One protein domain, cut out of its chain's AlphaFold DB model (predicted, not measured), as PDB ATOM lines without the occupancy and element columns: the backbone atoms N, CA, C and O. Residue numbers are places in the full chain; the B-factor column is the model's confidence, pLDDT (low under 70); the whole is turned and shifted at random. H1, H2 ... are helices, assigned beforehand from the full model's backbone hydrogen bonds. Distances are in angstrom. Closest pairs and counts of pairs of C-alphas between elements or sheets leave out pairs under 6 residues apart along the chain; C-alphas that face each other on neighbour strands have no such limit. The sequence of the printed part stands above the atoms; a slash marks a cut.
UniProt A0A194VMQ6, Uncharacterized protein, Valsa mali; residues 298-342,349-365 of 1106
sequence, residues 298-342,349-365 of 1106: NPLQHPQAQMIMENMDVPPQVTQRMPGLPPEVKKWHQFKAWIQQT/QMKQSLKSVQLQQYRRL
ATOM      1  N   ASN A 298     -32.132  -8.285 -32.802       54.25
ATOM      2  CA  ASN A 298     -31.904  -9.092 -34.012       54.25
ATOM      3  C   ASN A 298     -30.883 -10.242 -33.820       54.25
ATOM      4  O   ASN A 298     -29.763 -10.180 -34.324       54.25
ATOM      5  N   PRO A 299     -31.251 -11.327 -33.114       55.19
ATOM      6  CA  PRO A 299     -30.348 -12.444 -32.829       55.19
ATOM      7  C   PRO A 299     -30.058 -13.363 -34.024       55.19
ATOM      8  O   PRO A 299     -29.271 -14.295 -33.879       55.19
ATOM      9  N   LEU A 300     -30.667 -13.152 -35.198       55.06
ATOM     10  CA  LEU A 300     -30.416 -14.018 -36.357       55.06
ATOM     11  C   LEU A 300     -29.005 -13.869 -36.944       55.06
ATOM     12  O   LEU A 300     -28.524 -14.818 -37.554       55.06
ATOM     13  N   GLN A 301     -28.331 -12.732 -36.749       56.16
ATOM     14  CA  GLN A 301     -26.997 -12.488 -37.315       56.16
ATOM     15  C   GLN A 301     -25.844 -13.155 -36.538       56.16
ATOM     16  O   GLN A 301     -24.724 -13.189 -37.034       56.16
ATOM     17  N   HIS A 302     -26.075 -13.688 -35.329       58.28
ATOM     18  CA  HIS A 302     -24.998 -14.207 -34.476       58.28
ATOM     19  C   HIS A 302     -25.058 -15.745 -34.352       58.28
ATOM     20  O   HIS A 302     -26.029 -16.255 -33.785       58.28
ATOM     21  N   PRO A 303     -24.036 -16.514 -34.791       62.66
ATOM     22  CA  PRO A 303     -24.081 -17.984 -34.794       62.66
ATOM     23  C   PRO A 303     -24.373 -18.605 -33.422       62.66
ATOM     24  O   PRO A 303     -25.172 -19.531 -33.300       62.66
ATOM     25  N   GLN A 304     -23.808 -18.040 -32.351       69.50
ATOM     26  CA  GLN A 304     -24.082 -18.491 -30.982       69.50
ATOM     27  C   GLN A 304     -25.551 -18.275 -30.578       69.50
ATOM     28  O   GLN A 304     -26.115 -19.085 -29.849       69.50
ATOM     29  N   ALA A 305     -26.188 -17.206 -31.066       69.44
ATOM     30  CA  ALA A 305     -27.597 -16.943 -30.794       69.44
ATOM     31  C   ALA A 305     -28.507 -17.882 -31.597       69.44
ATOM     32  O   ALA A 305     -29.519 -18.326 -31.060       69.44
ATOM     33  N   GLN A 306     -28.124 -18.265 -32.823       71.19
ATOM     34  CA  GLN A 306     -28.795 -19.340 -33.561       71.19
ATOM     35  C   GLN A 306     -28.712 -20.675 -32.803       71.19
ATOM     36  O   GLN A 306     -29.749 -21.275 -32.528       71.19
ATOM     37  N   MET A 307     -27.520 -21.093 -32.356       74.94
ATOM     38  CA  MET A 307     -27.354 -22.324 -31.566       74.94
ATOM     39  C   MET A 307     -28.172 -22.312 -30.264       74.94
ATOM     40  O   MET A 307     -28.800 -23.317 -29.927       74.94
ATOM     41  N   ILE A 308     -28.237 -21.178 -29.556       78.88
ATOM     42  CA  ILE A 308     -29.121 -21.019 -28.390       78.88
ATOM     43  C   ILE A 308     -30.593 -21.139 -28.811       78.88
ATOM     44  O   ILE A 308     -31.343 -21.869 -28.169       78.88
ATOM     45  N   MET A 309     -31.010 -20.474 -29.896       73.25
ATOM     46  CA  MET A 309     -32.388 -20.521 -30.398       73.25
ATOM     47  C   MET A 309     -32.844 -21.933 -30.786       73.25
ATOM     48  O   MET A 309     -34.021 -22.247 -30.611       73.25
ATOM     49  N   GLU A 310     -31.952 -22.784 -31.292       79.56
ATOM     50  CA  GLU A 310     -32.284 -24.160 -31.682       79.56
ATOM     51  C   GLU A 310     -32.277 -25.159 -30.516       79.56
ATOM     52  O   GLU A 310     -33.062 -26.108 -30.520       79.56
ATOM     53  N   ASN A 311     -31.476 -24.909 -29.476       83.12
ATOM     54  CA  ASN A 311     -31.492 -25.699 -28.237       83.12
ATOM     55  C   ASN A 311     -32.676 -25.366 -27.304       83.12
ATOM     56  O   ASN A 311     -32.908 -26.072 -26.318       83.12
ATOM     57  N   MET A 312     -33.452 -24.313 -27.595       79.12
ATOM     58  CA  MET A 312     -34.677 -24.007 -26.849       79.12
ATOM     59  C   MET A 312     -35.764 -25.074 -27.043       79.12
ATOM     60  O   MET A 312     -35.864 -25.727 -28.082       79.12
ATOM     61  N   ASP A 313     -36.612 -25.206 -26.025       81.50
ATOM     62  CA  ASP A 313     -37.797 -26.068 -26.036       81.50
ATOM     63  C   ASP A 313     -38.905 -25.506 -26.944       81.50
ATOM     64  O   ASP A 313     -39.056 -24.288 -27.041       81.50
ATOM     65  N   VAL A 314     -39.690 -26.360 -27.596       81.94
ATOM     66  CA  VAL A 314     -40.776 -25.964 -28.506       81.94
ATOM     67  C   VAL A 314     -42.024 -25.609 -27.684       81.94
ATOM     68  O   VAL A 314     -42.575 -26.479 -27.012       81.94
ATOM     69  N   PRO A 315     -42.526 -24.357 -27.711       76.75
ATOM     70  CA  PRO A 315     -43.699 -23.989 -26.922       76.75
ATOM     71  C   PRO A 315     -44.943 -24.777 -27.364       76.75
ATOM     72  O   PRO A 315     -45.160 -24.912 -28.567       76.75
ATOM     73  N   PRO A 316     -45.848 -25.188 -26.454       73.31
ATOM     74  CA  PRO A 316     -46.998 -26.039 -26.799       73.31
ATOM     75  C   PRO A 316     -47.984 -25.407 -27.799       73.31
ATOM     76  O   PRO A 316     -48.774 -26.115 -28.411       73.31
ATOM     77  N   GLN A 317     -47.920 -24.089 -28.023       76.06
ATOM     78  CA  GLN A 317     -48.671 -23.398 -29.085       76.06
ATOM     79  C   GLN A 317     -48.183 -23.749 -30.505       76.06
ATOM     80  O   GLN A 317     -48.913 -23.525 -31.464       76.06
ATOM     81  N   VAL A 318     -46.966 -24.281 -30.648       74.25
ATOM     82  CA  VAL A 318     -46.444 -24.848 -31.898       74.25
ATOM     83  C   VAL A 318     -47.005 -26.255 -32.095       74.25
ATOM     84  O   VAL A 318     -47.616 -26.523 -33.122       74.25
ATOM     85  N   THR A 319     -46.903 -27.113 -31.076       70.56
ATOM     86  CA  THR A 319     -47.445 -28.482 -31.089       70.56
ATOM     87  C   THR A 319     -48.961 -28.501 -31.328       70.56
ATOM     88  O   THR A 319     -49.452 -29.307 -32.106       70.56
ATOM     89  N   GLN A 320     -49.712 -27.556 -30.749       71.62
ATOM     90  CA  GLN A 320     -51.153 -27.397 -31.004       71.62
ATOM     91  C   GLN A 320     -51.495 -26.880 -32.414       71.62
ATOM     92  O   GLN A 320     -52.640 -27.004 -32.838       71.62
ATOM     93  N   ARG A 321     -50.538 -26.289 -33.143       67.38
ATOM     94  CA  ARG A 321     -50.719 -25.824 -34.531       67.38
ATOM     95  C   ARG A 321     -50.308 -26.860 -35.582       67.38
ATOM     96  O   ARG A 321     -50.557 -26.631 -36.760       67.38
ATOM     97  N   MET A 322     -49.699 -27.971 -35.166       61.72
ATOM     98  CA  MET A 322     -49.298 -29.084 -36.028       61.72
ATOM     99  C   MET A 322     -49.769 -30.415 -35.427       61.72
ATOM    100  O   MET A 322     -48.999 -31.076 -34.723       61.72
ATOM    101  N   PRO A 323     -51.026 -30.830 -35.676       59.03
ATOM    102  CA  PRO A 323     -51.444 -32.193 -35.366       59.03
ATOM    103  C   PRO A 323     -50.551 -33.193 -36.119       59.03
ATOM    104  O   PRO A 323     -50.236 -32.986 -37.289       59.03
ATOM    105  N   GLY A 324     -50.135 -34.266 -35.441       64.25
ATOM    106  CA  GLY A 324     -49.223 -35.281 -35.991       64.25
ATOM    107  C   GLY A 324     -47.745 -35.136 -35.597       64.25
ATOM    108  O   GLY A 324     -46.936 -35.957 -36.018       64.25
ATOM    109  N   LEU A 325     -47.374 -34.145 -34.774       69.06
ATOM    110  CA  LEU A 325     -46.002 -34.020 -34.262       69.06
ATOM    111  C   LEU A 325     -45.608 -35.235 -33.384       69.06
ATOM    112  O   LEU A 325     -46.346 -35.547 -32.443       69.06
ATOM    113  N   PRO A 326     -44.446 -35.887 -33.600       68.62
ATOM    114  CA  PRO A 326     -43.979 -36.953 -32.712       68.62
ATOM    115  C   PRO A 326     -43.684 -36.418 -31.298       68.62
ATOM    116  O   PRO A 326     -43.118 -35.328 -31.164       68.62
ATOM    117  N   PRO A 327     -43.979 -37.179 -30.224       65.19
ATOM    118  CA  PRO A 327     -43.831 -36.715 -28.838       65.19
ATOM    119  C   PRO A 327     -42.373 -36.481 -28.410       65.19
ATOM    120  O   PRO A 327     -42.127 -35.914 -27.345       65.19
ATOM    121  N   GLU A 328     -41.409 -36.915 -29.219       68.25
ATOM    122  CA  GLU A 328     -39.975 -36.716 -29.004       68.25
ATOM    123  C   GLU A 328     -39.501 -35.320 -29.434       68.25
ATOM    124  O   GLU A 328     -38.535 -34.816 -28.864       68.25
ATOM    125  N   VAL A 329     -40.209 -34.669 -30.370       73.31
ATOM    126  CA  VAL A 329     -39.834 -33.394 -31.012       73.31
ATOM    127  C   VAL A 329     -40.066 -32.213 -30.058       73.31
ATOM    128  O   VAL A 329     -40.993 -31.415 -30.199       73.31
ATOM    129  N   LYS A 330     -39.206 -32.114 -29.041       76.38
ATOM    130  CA  LYS A 330     -39.304 -31.125 -27.953       76.38
ATOM    131  C   LYS A 330     -38.379 -29.928 -28.138       76.38
ATOM    132  O   LYS A 330     -38.585 -28.915 -27.481       76.38
ATOM    133  N   LYS A 331     -37.363 -30.002 -29.008       86.69
ATOM    134  CA  LYS A 331     -36.404 -28.904 -29.256       86.69
ATOM    135  C   LYS A 331     -36.578 -28.275 -30.632       86.69
ATOM    136  O   LYS A 331     -36.891 -28.971 -31.594       86.69
ATOM    137  N   TRP A 332     -36.317 -26.973 -30.746       84.12
ATOM    138  CA  TRP A 332     -36.423 -26.250 -32.020       84.12
ATOM    139  C   TRP A 332     -35.521 -26.829 -33.119       84.12
ATOM    140  O   TRP A 332     -35.932 -26.848 -34.277       84.12
ATOM    141  N   HIS A 333     -34.341 -27.349 -32.766       83.88
ATOM    142  CA  HIS A 333     -33.481 -28.095 -33.688       83.88
ATOM    143  C   HIS A 333     -34.189 -29.340 -34.246       83.88
ATOM    144  O   HIS A 333     -34.330 -29.492 -35.455       83.88
ATOM    145  N   GLN A 334     -34.716 -30.194 -33.360       83.00
ATOM    146  CA  GLN A 334     -35.438 -31.418 -33.730       83.00
ATOM    147  C   GLN A 334     -36.697 -31.112 -34.547       83.00
ATOM    148  O   GLN A 334     -37.026 -31.848 -35.465       83.00
ATOM    149  N   PHE A 335     -37.382 -30.004 -34.254       80.06
ATOM    150  CA  PHE A 335     -38.549 -29.544 -35.005       80.06
ATOM    151  C   PHE A 335     -38.188 -29.115 -36.433       80.06
ATOM    152  O   PHE A 335     -38.855 -29.519 -37.382       80.06
ATOM    153  N   LYS A 336     -37.089 -28.370 -36.614       79.56
ATOM    154  CA  LYS A 336     -36.555 -28.039 -37.947       79.56
ATOM    155  C   LYS A 336     -36.048 -29.270 -38.702       79.56
ATOM    156  O   LYS A 336     -36.223 -29.336 -39.918       79.56
ATOM    157  N   ALA A 337     -35.426 -30.219 -38.005       80.56
ATOM    158  CA  ALA A 337     -34.978 -31.481 -38.582       80.56
ATOM    159  C   ALA A 337     -36.175 -32.328 -39.040       80.56
ATOM    160  O   ALA A 337     -36.210 -32.744 -40.190       80.56
ATOM    161  N   TRP A 338     -37.202 -32.484 -38.197       81.06
ATOM    162  CA  TRP A 338     -38.431 -33.212 -38.521       81.06
ATOM    163  C   TRP A 338     -39.189 -32.597 -39.707       81.06
ATOM    164  O   TRP A 338     -39.618 -33.336 -40.588       81.06
ATOM    165  N   ILE A 339     -39.296 -31.264 -39.792       77.81
ATOM    166  CA  ILE A 339     -39.923 -30.579 -40.940       77.81
ATOM    167  C   ILE A 339     -39.188 -30.892 -42.253       77.81
ATOM    168  O   ILE A 339     -39.838 -31.179 -43.257       77.81
ATOM    169  N   GLN A 340     -37.850 -30.859 -42.246       74.94
ATOM    170  CA  GLN A 340     -37.036 -31.191 -43.424       74.94
ATOM    171  C   GLN A 340     -37.111 -32.686 -43.767       74.94
ATOM    172  O   GLN A 340     -37.339 -33.043 -44.917       74.94
ATOM    173  N   GLN A 341     -36.983 -33.562 -42.768       73.06
ATOM    174  CA  GLN A 341     -36.965 -35.018 -42.938       73.06
ATOM    175  C   GLN A 341     -38.319 -35.589 -43.382       73.06
ATOM    176  O   GLN A 341     -38.362 -36.545 -44.150       73.06
ATOM    177  N   THR A 342     -39.424 -34.988 -42.935       64.56
ATOM    178  CA  THR A 342     -40.798 -35.389 -43.299       64.56
ATOM    179  C   THR A 342     -41.291 -34.657 -44.560       64.56
ATOM    180  O   THR A 342     -42.461 -34.778 -44.914       64.56
ATOM    181  N   GLN A 349     -46.621 -18.479 -44.433       75.62
ATOM    182  CA  GLN A 349     -47.240 -17.772 -43.307       75.62
ATOM    183  C   GLN A 349     -47.067 -18.547 -41.984       75.62
ATOM    184  O   GLN A 349     -46.758 -17.958 -40.943       75.62
ATOM    185  N   MET A 350     -47.204 -19.880 -42.013       75.12
ATOM    186  CA  MET A 350     -46.963 -20.721 -40.844       75.12
ATOM    187  C   MET A 350     -45.470 -20.734 -40.496       75.12
ATOM    188  O   MET A 350     -45.143 -20.466 -39.336       75.12
ATOM    189  N   LYS A 351     -44.570 -20.923 -41.476       76.75
ATOM    190  CA  LYS A 351     -43.105 -20.853 -41.280       76.75
ATOM    191  C   LYS A 351     -42.679 -19.535 -40.605       76.75
ATOM    192  O   LYS A 351     -41.943 -19.549 -39.615       76.75
ATOM    193  N   GLN A 352     -43.198 -18.397 -41.072       77.56
ATOM    194  CA  GLN A 352     -42.962 -17.077 -40.473       77.56
ATOM    195  C   GLN A 352     -43.530 -16.966 -39.047       77.56
ATOM    196  O   GLN A 352     -42.857 -16.436 -38.161       77.56
ATOM    197  N   SER A 353     -44.727 -17.510 -38.788       79.06
ATOM    198  CA  SER A 353     -45.321 -17.514 -37.440       79.06
ATOM    199  C   SER A 353     -44.508 -18.332 -36.425       79.06
ATOM    200  O   SER A 353     -44.421 -17.966 -35.257       79.06
ATOM    201  N   LEU A 354     -43.858 -19.410 -36.869       81.31
ATOM    202  CA  LEU A 354     -42.985 -20.236 -36.031       81.31
ATOM    203  C   LEU A 354     -41.681 -19.492 -35.720       81.31
ATOM    204  O   LEU A 354     -41.271 -19.410 -34.561       81.31
ATOM    205  N   LYS A 355     -41.080 -18.866 -36.740       81.75
ATOM    206  CA  LYS A 355     -39.878 -18.027 -36.616       81.75
ATOM    207  C   LYS A 355     -40.090 -16.856 -35.644       81.75
ATOM    208  O   LYS A 355     -39.197 -16.552 -34.854       81.75
ATOM    209  N   SER A 356     -41.274 -16.233 -35.640       81.06
ATOM    210  CA  SER A 356     -41.594 -15.153 -34.693       81.06
ATOM    211  C   SER A 356     -41.801 -15.655 -33.256       81.06
ATOM    212  O   SER A 356     -41.337 -14.998 -32.322       81.06
ATOM    213  N   VAL A 357     -42.389 -16.843 -33.058       84.31
ATOM    214  CA  VAL A 357     -42.490 -17.491 -31.734       84.31
ATOM    215  C   VAL A 357     -41.106 -17.868 -31.187       84.31
ATOM    216  O   VAL A 357     -40.819 -17.556 -30.029       84.31
ATOM    217  N   GLN A 358     -40.222 -18.450 -32.007       82.50
ATOM    218  CA  GLN A 358     -38.834 -18.757 -31.624       82.50
ATOM    219  C   GLN A 358     -38.083 -17.480 -31.196       82.50
ATOM    220  O   GLN A 358     -37.482 -17.428 -30.121       82.50
ATOM    221  N   LEU A 359     -38.186 -16.405 -31.986       81.19
ATOM    222  CA  LEU A 359     -37.581 -15.105 -31.680       81.19
ATOM    223  C   LEU A 359     -38.149 -14.473 -30.393       81.19
ATOM    224  O   LEU A 359     -37.400 -13.924 -29.580       81.19
ATOM    225  N   GLN A 360     -39.461 -14.564 -30.167       81.44
ATOM    226  CA  GLN A 360     -40.103 -14.074 -28.944       81.44
ATOM    227  C   GLN A 360     -39.642 -14.853 -27.702       81.44
ATOM    228  O   GLN A 360     -39.415 -14.252 -26.649       81.44
ATOM    229  N   GLN A 361     -39.467 -16.170 -27.820       79.00
ATOM    230  CA  GLN A 361     -38.956 -17.022 -26.748       79.00
ATOM    231  C   GLN A 361     -37.499 -16.682 -26.403       79.00
ATOM    232  O   GLN A 361     -37.183 -16.496 -25.227       79.00
ATOM    233  N   TYR A 362     -36.640 -16.479 -27.409       78.88
ATOM    234  CA  TYR A 362     -35.252 -16.048 -27.207       78.88
ATOM    235  C   TYR A 362     -35.167 -14.679 -26.526       78.88
ATOM    236  O   TYR A 362     -34.418 -14.499 -25.565       78.88
ATOM    237  N   ARG A 363     -35.989 -13.714 -26.962       76.06
ATOM    238  CA  ARG A 363     -36.083 -12.395 -26.313       76.06
ATOM    239  C   ARG A 363     -36.533 -12.494 -24.856       76.06
ATOM    240  O   ARG A 363     -36.047 -11.724 -24.030       76.06
ATOM    241  N   ARG A 364     -37.406 -13.449 -24.518       74.56
ATOM    242  CA  ARG A 364     -37.802 -13.720 -23.127       74.56
ATOM    243  C   ARG A 364     -36.672 -14.359 -22.314       74.56
ATOM    244  O   ARG A 364     -36.516 -14.000 -21.154       74.56
ATOM    245  N   LEU A 365     -35.872 -15.245 -22.909       70.75
ATOM    246  CA  LEU A 365     -34.710 -15.866 -22.259       70.75
ATOM    247  C   LEU A 365     -33.602 -14.835 -21.969       70.75
ATOM    248  O   LEU A 365     -33.159 -14.702 -20.832       70.75
TER     249      LEU A 365
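This is residues 298 to 342 and 349 to 365 of the 1106 residues of an uncharacterized protein of Valsa mali (UniProt A0A194VMQ6). The longest helix, H4, runs nearly antiparallel to H3 with few contacts, while H1 stands crosswise to both, making a corner with the beginning of H3. Short H2 is near H4, and a long loop, residues 320 to 331, leads from H2 back to H3. The printed part has 62 residues with four named helices, H1 to H4 in order, and no named strand: all helix, compact, radius of gyration of the C-alphas 11.4 A, spans 32 by 20 by 19 A.

H4, residues 349 to 365, touches H1, residues 303 to 311, with residues 358 to 362 alone, about perpendicular at 79 degrees; the closest C-alphas, of Met 309 and Tyr 362, are 6.2 A apart. H1 and H3, residues 332 to 341, touch only at their ends, about perpendicular at 82 degrees; the closest C-alphas, of Glu 310 and His 333, are 4.6 A apart. H3 and H4 are close but not clearly touching, at a shallow tilt of 21 degrees, opposite ways; their closest C-alphas, of Trp 332 and Gln 358, are 7.9 A apart. H2, residues 316 to 319, is close to but not clearly touching H4; the closest C-alphas, of Val 318 and Leu 354, are 7.1 A apart. In H1, H3 and H4 every O i to N i+4 pair is within hydrogen-bond range; H2 is too short for one.

H4 measures 24.6 A, H3 14.0 A, H1 12.5 A and H2 5.0 A. C-alpha 303 is at (-24.081, -17.984, -34.794), C-alpha 365 at (-34.710, -15.866, -22.259).

The farthest C-alphas, of His 302 and Gly 324, are 32.1 A apart. Residues 343 to 348 are not printed; C-alphas 342 and 349 are 18.8 A apart across the cut. The link from H2 to H3 is long. The pLDDT is under 70 at residues 298 to 305, 321 to 328 and 342.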